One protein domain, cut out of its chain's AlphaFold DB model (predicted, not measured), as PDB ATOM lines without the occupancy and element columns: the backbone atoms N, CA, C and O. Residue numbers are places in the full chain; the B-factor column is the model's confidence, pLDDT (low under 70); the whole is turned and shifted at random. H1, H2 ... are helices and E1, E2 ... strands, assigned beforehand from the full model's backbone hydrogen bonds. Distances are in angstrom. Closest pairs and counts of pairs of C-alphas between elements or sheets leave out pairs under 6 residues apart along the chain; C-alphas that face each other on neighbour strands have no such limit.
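Overview. This is residues 364 to 416 of the 418 residues of the protein "Response regulator" of Phycisphaerae bacterium (UniProt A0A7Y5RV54). A small, strongly twisted sheet of five antiparallel strands, order E1, E2, E4, E3, E5, is curled like part of a barrel, with one short helix, H1, beside E2. The printed part has 53 residues, running E1, E2, E3, E4, H1, E5, mostly strand, with under half in named elements. It is compact, radius of gyration of the C-alphas 10.1 A, spanning 30 by 21 by 17 A.

Along the chain. E1, residues 364 to 366, begins at C-alpha 364 (114.348, 113.088, 147.744). E2 is residues 373 to 377, E3 386 to 390, E4 396 to 401, 13.5 A long, and H1 407 to 410. E5, residues 413 to 415, ends at C-alpha 415 (110.649, 106.632, 161.138).

Arrangement. Within hydrogen-bond range are N 364 and O 376 in hairpin E1 and E2, 2.8 A, N 377 and O 400 between E2 and E4, 2.8 A, N 388 and O 397 in hairpin E3 and E4, 2.9 A, and N 389 and O 414 between E3 and E5, 2.8 A. E4, H1 and E5 form a split strand-helix-strand unit, two strands of one sheet joined through a helix, with E3 between them in the sheet; its crossover is right-handed. H1, too short for an O i to N i+4 pair, only grazes the sheet; the closest C-alphas of H1 and E2 are Arg 410 and Pro 375, 5.6 A.

Size, cuts and confidence. The C-alphas farthest apart, of Cys 370 and Gly 382, are 30.5 A apart. The printed part has no cut and no long link. Its mean pLDDT is 73.7; 18 residues are under 70, among them 364 to 372.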
ATOM      1  N   MET A 364     114.334 111.819 147.012       59.50
ATOM      2  CA  MET A 364     114.348 113.088 147.744       59.50
ATOM      3  C   MET A 364     115.793 113.370 148.154       59.50
ATOM      4  O   MET A 364     116.215 112.945 149.213       59.50
ATOM      5  N   GLY A 365     116.566 114.030 147.291       56.06
ATOM      6  CA  GLY A 365     118.016 114.160 147.461       56.06
ATOM      7  C   GLY A 365     118.428 114.811 148.782       56.06
ATOM      8  O   GLY A 365     119.289 114.281 149.472       56.06
ATOM      9  N   ASN A 366     117.775 115.909 149.181       60.28
ATOM     10  CA  ASN A 366     118.098 116.649 150.402       60.28
ATOM     11  C   ASN A 366     116.838 117.156 151.115       60.28
ATOM     12  O   ASN A 366     115.789 117.385 150.512       60.28
ATOM     13  N   CYS A 367     116.969 117.370 152.418       62.16
ATOM     14  CA  CYS A 367     115.990 118.034 153.250       62.16
ATOM     15  C   CYS A 367     115.848 119.488 152.801       62.16
ATOM     16  O   CYS A 367     116.815 120.242 152.831       62.16
ATOM     17  N   LEU A 368     114.633 119.888 152.436       53.62
ATOM     18  CA  LEU A 368     114.327 121.245 151.969       53.62
ATOM     19  C   LEU A 368     114.558 122.331 153.032       53.62
ATOM     20  O   LEU A 368     114.703 123.493 152.681       53.62
ATOM     21  N   GLU A 369     114.623 121.955 154.312       57.56
ATOM     22  CA  GLU A 369     114.788 122.903 155.421       57.56
ATOM     23  C   GLU A 369     116.248 123.088 155.857       57.56
ATOM     24  O   GLU A 369     116.642 124.174 156.267       57.56
ATOM     25  N   CYS A 370     117.067 122.032 155.821       59.00
ATOM     26  CA  CYS A 370     118.443 122.086 156.341       59.00
ATOM     27  C   CYS A 370     119.505 121.529 155.392       59.00
ATOM     28  O   CYS A 370     120.671 121.444 155.764       59.00
ATOM     29  N   GLY A 371     119.117 121.109 154.187       52.75
ATOM     30  CA  GLY A 371     120.028 120.569 153.180       52.75
ATOM     31  C   GLY A 371     120.574 119.172 153.486       52.75
ATOM     32  O   GLY A 371     121.308 118.632 152.667       52.75
ATOM     33  N   LEU A 372     120.214 118.561 154.622       65.69
ATOM     34  CA  LEU A 372     120.681 117.223 154.994       65.69
ATOM     35  C   LEU A 372     120.205 116.175 153.983       65.69
ATOM     36  O   LEU A 372     119.007 116.089 153.720       65.69
ATOM     37  N   THR A 373     121.114 115.356 153.458       73.88
ATOM     38  CA  THR A 373     120.776 114.289 152.506       73.88
ATOM     39  C   THR A 373     119.727 113.350 153.081       73.88
ATOM     40  O   THR A 373     119.921 112.785 154.160       73.88
ATOM     41  N   LEU A 374     118.619 113.184 152.354       78.38
ATOM     42  CA  LEU A 374     117.555 112.266 152.741       78.38
ATOM     43  C   LEU A 374     117.683 110.984 151.906       78.38
ATOM     44  O   LEU A 374     117.561 111.018 150.687       78.38
ATOM     45  N   PRO A 375     117.890 109.822 152.533       82.12
ATOM     46  CA  PRO A 375     117.994 108.526 151.865       82.12
ATOM     47  C   PRO A 375     116.593 107.995 151.536       82.12
ATOM     48  O   PRO A 375     116.241 106.861 151.852       82.12
ATOM     49  N   LEU A 376     115.735 108.851 150.990       77.44
ATOM     50  CA  LEU A 376     114.337 108.555 150.736       77.44
ATOM     51  C   LEU A 376     114.093 108.603 149.238       77.44
ATOM     52  O   LEU A 376     114.510 109.534 148.553       77.44
ATOM     53  N   ARG A 377     113.360 107.626 148.728       76.81
ATOM     54  CA  ARG A 377     112.867 107.611 147.355       76.81
ATOM     55  C   ARG A 377     111.358 107.665 147.323       76.81
ATOM     56  O   ARG A 377     110.681 107.381 148.312       76.81
ATOM     57  N   GLN A 378     110.819 108.026 146.170       66.94
ATOM     58  CA  GLN A 378     109.395 107.835 145.939       66.94
ATOM     59  C   GLN A 378     109.069 106.324 145.975       66.94
ATOM     60  O   GLN A 378     109.898 105.508 145.552       66.94
ATOM     61  N   PRO A 379     107.906 105.930 146.523       60.56
ATOM     62  CA  PRO A 379     107.455 104.543 146.475       60.56
ATOM     63  C   PRO A 379     107.303 104.073 145.027       60.56
ATOM     64  O   PRO A 379     106.789 104.801 144.174       60.56
ATOM     65  N   SER A 380     107.728 102.842 144.759       52.59
ATOM     66  CA  SER A 380     107.461 102.158 143.496       52.59
ATOM     67  C   SER A 380     106.012 101.670 143.460       52.59
ATOM     68  O   SER A 380     105.277 101.724 144.448       52.59
ATOM     69  N   THR A 381     105.573 101.160 142.310       41.59
ATOM     70  CA  THR A 381     104.210 100.624 142.185       41.59
ATOM     71  C   THR A 381     104.005  99.449 143.149       41.59
ATOM     72  O   THR A 381     104.731  98.464 143.077       41.59
ATOM     73  N   GLY A 382     103.005  99.547 144.031       50.44
ATOM     74  CA  GLY A 382     102.692  98.521 145.036       50.44
ATOM     75  C   GLY A 382     103.402  98.702 146.380       50.44
ATOM     76  O   GLY A 382     103.074  97.993 147.328       50.44
ATOM     77  N   GLU A 383     104.321  99.662 146.496       59.97
ATOM     78  CA  GLU A 383     104.937 100.022 147.771       59.97
ATOM     79  C   GLU A 383     104.141 101.121 148.474       59.97
ATOM     80  O   GLU A 383     103.703 102.102 147.868       59.97
ATOM     81  N   THR A 384     103.998 100.982 149.787       72.75
ATOM     82  CA  THR A 384     103.425 102.027 150.631       72.75
ATOM     83  C   THR A 384     104.545 102.946 151.102       72.75
ATOM     84  O   THR A 384     105.534 102.481 151.667       72.75
ATOM     85  N   ALA A 385     104.397 104.256 150.892       76.81
ATOM     86  CA  ALA A 385     105.316 105.233 151.468       76.81
ATOM     87  C   ALA A 385     105.259 105.193 153.003       76.81
ATOM     88  O   ALA A 385     104.180 105.173 153.597       76.81
ATOM     89  N   GLY A 386     106.430 105.210 153.634       83.44
ATOM     90  CA  GLY A 386     106.578 105.430 155.066       83.44
ATOM     91  C   GLY A 386     106.642 106.921 155.402       83.44
ATOM     92  O   GLY A 386     107.037 107.754 154.580       83.44
ATOM     93  N   ALA A 387     106.284 107.250 156.643       87.69
ATOM     94  CA  ALA A 387     106.448 108.584 157.198       87.69
ATOM     95  C   ALA A 387     107.821 108.712 157.875       87.69
ATOM     96  O   ALA A 387     108.143 107.963 158.803       87.69
ATOM     97  N   TRP A 388     108.604 109.696 157.442       90.69
ATOM     98  CA  TRP A 388     109.979 109.909 157.886       90.69
ATOM     99  C   TRP A 388     110.180 111.315 158.436       90.69
ATOM    100  O   TRP A 388     109.469 112.261 158.087       90.69
ATOM    101  N   VAL A 389     111.175 111.454 159.303       90.06
ATOM    102  CA  VAL A 389     111.594 112.727 159.886       90.06
ATOM    103  C   VAL A 389     113.081 112.922 159.634       90.06
ATOM    104  O   VAL A 389     113.880 112.037 159.939       90.06
ATOM    105  N   CYS A 390     113.453 114.089 159.112       84.31
ATOM    106  CA  CYS A 390     114.841 114.516 159.000       84.31
ATOM    107  C   CYS A 390     115.465 114.639 160.393       84.31
ATOM    108  O   CYS A 390     114.917 115.324 161.261       84.31
ATOM    109  N   ARG A 391     116.627 114.016 160.614       87.75
ATOM    110  CA  ARG A 391     117.344 114.139 161.890       87.75
ATOM    111  C   ARG A 391     117.971 115.514 162.109       87.75
ATOM    112  O   ARG A 391     118.129 115.903 163.259       87.75
ATOM    113  N   GLY A 392     118.303 116.234 161.038       82.19
ATOM    114  CA  GLY A 392     118.946 117.548 161.122       82.19
ATOM    115  C   GLY A 392     118.029 118.635 161.679       82.19
ATOM    116  O   GLY A 392     118.419 119.365 162.582       82.19
ATOM    117  N   CYS A 393     116.797 118.731 161.171       78.50
ATOM    118  CA  CYS A 393     115.878 119.823 161.521       78.50
ATOM    119  C   CYS A 393     114.480 119.380 161.972       78.50
ATOM    120  O   CYS A 393     113.657 120.218 162.327       78.50
ATOM    121  N   GLY A 394     114.164 118.082 161.935       85.56
ATOM    122  CA  GLY A 394     112.840 117.581 162.310       85.56
ATOM    123  C   GLY A 394     111.753 117.724 161.236       85.56
ATOM    124  O   GLY A 394     110.596 117.392 161.501       85.56
ATOM    125  N   ALA A 395     112.096 118.177 160.027       68.56
ATOM    126  CA  ALA A 395     111.160 118.256 158.907       68.56
ATOM    127  C   ALA A 395     110.616 116.875 158.514       68.56
ATOM    128  O   ALA A 395     111.307 115.858 158.628       68.56
ATOM    129  N   ARG A 396     109.358 116.835 158.069       85.50
ATOM    130  CA  ARG A 396     108.609 115.597 157.820       85.50
ATOM    131  C   ARG A 396     108.513 115.306 156.331       85.50
ATOM    132  O   ARG A 396     108.206 116.198 155.548       85.50
ATOM    133  N   TYR A 397     108.706 114.044 155.973       78.50
ATOM    134  CA  TYR A 397     108.732 113.575 154.594       78.50
ATOM    135  C   TYR A 397     107.934 112.280 154.430       78.50
ATOM    136  O   TYR A 397     107.742 111.525 155.384       78.50
ATOM    137  N   GLN A 398     107.476 112.029 153.205       78.38
ATOM    138  CA  GLN A 398     106.804 110.795 152.800       78.38
ATOM    139  C   GLN A 398     107.643 110.122 151.717       78.38
ATOM    140  O   GLN A 398     108.006 110.765 150.733       78.38
ATOM    141  N   GLY A 399     107.970 108.847 151.903       81.12
ATOM    142  CA  GLY A 399     108.786 108.101 150.949       81.12
ATOM    143  C   GLY A 399     109.147 106.705 151.436       81.12
ATOM    144  O   GLY A 399     108.785 106.289 152.533       81.12
ATOM    145  N   VAL A 400     109.872 105.967 150.612       83.06
ATOM    146  CA  VAL A 400     110.444 104.667 150.970       83.06
ATOM    147  C   VAL A 400     111.918 104.877 151.283       83.06
ATOM    148  O   VAL A 400     112.588 105.627 150.571       83.06
ATOM    149  N   LEU A 401     112.412 104.253 152.355       84.69
ATOM    150  CA  LEU A 401     113.843 104.267 152.644       84.69
ATOM    151  C   LEU A 401     114.572 103.584 151.493       84.69
ATOM    152  O   LEU A 401     114.244 102.462 151.107       84.69
ATOM    153  N   ASP A 402     115.523 104.290 150.906       77.56
ATOM    154  CA  ASP A 402     116.295 103.763 149.804       77.56
ATOM    155  C   ASP A 402     117.496 102.986 150.347       77.56
ATOM    156  O   ASP A 402     118.503 103.554 150.772       77.56
ATOM    157  N   GLU A 403     117.363 101.662 150.331       77.94
ATOM    158  CA  GLU A 403     118.371 100.702 150.790       77.94
ATOM    159  C   GLU A 403     119.706 100.800 150.031       77.94
ATOM    160  O   GLU A 403     120.713 100.283 150.508       77.94
ATOM    161  N   ALA A 404     119.753 101.486 148.881       67.25
ATOM    162  CA  ALA A 404     120.994 101.697 148.141       67.25
ATOM    163  C   ALA A 404     121.932 102.731 148.795       67.25
ATOM    164  O   ALA A 404     123.091 102.832 148.391       67.25
ATOM    165  N   PHE A 405     121.462 103.521 149.769       60.12
ATOM    166  CA  PHE A 405     122.327 104.448 150.503       60.12
ATOM    167  C   PHE A 405     123.167 103.719 151.570       60.12
ATOM    168  O   PHE A 405     122.653 102.822 152.251       60.12
ATOM    169  N   PRO A 406     124.433 104.135 151.793       73.75
ATOM    170  CA  PRO A 406     125.239 103.643 152.907       73.75
ATOM    171  C   PRO A 406     124.507 103.799 154.242       73.75
ATOM    172  O   PRO A 406     123.763 104.762 154.440       73.75
ATOM    173  N   GLU A 407     124.735 102.875 155.173       79.00
ATOM    174  CA  GLU A 407     124.072 102.865 156.487       79.00
ATOM    175  C   GLU A 407     124.267 104.190 157.245       79.00
ATOM    176  O   GLU A 407     123.310 104.745 157.778       79.00
ATOM    177  N   THR A 408     125.459 104.786 157.134       74.56
ATOM    178  CA  THR A 408     125.796 106.108 157.688       74.56
ATOM    179  C   THR A 408     124.898 107.241 157.180       74.56
ATOM    180  O   THR A 408     124.608 108.174 157.919       74.56
ATOM    181  N   ILE A 409     124.430 107.167 155.931       74.62
ATOM    182  CA  ILE A 409     123.504 108.149 155.349       74.62
ATOM    183  C   ILE A 409     122.055 107.786 155.682       74.62
ATOM    184  O   ILE A 409     121.228 108.677 155.883       74.62
ATOM    185  N   ARG A 410     121.733 106.488 155.793       82.62
ATOM    186  CA  ARG A 410     120.404 106.009 156.212       82.62
ATOM    187  C   ARG A 410     120.010 106.493 157.607       82.62
ATOM    188  O   ARG A 410     118.837 106.776 157.844       82.62
ATOM    189  N   GLU A 411     120.988 106.727 158.478       84.38
ATOM    190  CA  GLU A 411     120.783 107.339 159.792       84.38
ATOM    191  C   GLU A 411     120.272 108.789 159.749       84.38
ATOM    192  O   GLU A 411     119.726 109.261 160.743       84.38
ATOM    193  N   HIS A 412     120.377 109.514 158.629       84.75
ATOM    194  CA  HIS A 412     119.925 110.911 158.529       84.75
ATOM    195  C   HIS A 412     118.399 111.088 158.590       84.75
ATOM    196  O   HIS A 412     117.902 112.213 158.725       84.75
ATOM    197  N   VAL A 413     117.642 109.991 158.548       87.44
ATOM    198  CA  VAL A 413     116.193 109.970 158.758       87.44
ATOM    199  C   VAL A 413     115.813 109.022 159.889       87.44
ATOM    200  O   VAL A 413     116.527 108.080 160.219       87.44
ATOM    201  N   ARG A 414     114.667 109.279 160.518       90.75
ATOM    202  CA  ARG A 414     114.029 108.357 161.468       90.75
ATOM    203  C   ARG A 414     112.579 108.117 161.076       90.75
ATOM    204  O   ARG A 414     111.938 109.023 160.534       90.75
ATOM    205  N   SER A 415     112.066 106.921 161.348       87.94
ATOM    206  CA  SER A 415     110.649 106.632 161.138       87.94
ATOM    207  C   SER A 415     109.810 107.459 162.120       87.94
ATOM    208  O   SER A 415     110.243 107.722 163.240       87.94
ATOM    209  N   GLN A 416     108.611 107.892 161.724       76.75
ATOM    210  CA  GLN A 416     107.706 108.595 162.647       76.75
ATOM    211  C   GLN A 416     107.133 107.704 163.766       76.75
ATOM    212  O   GLN A 416     106.488 108.237 164.664       76.75
TER     213      GLN A 416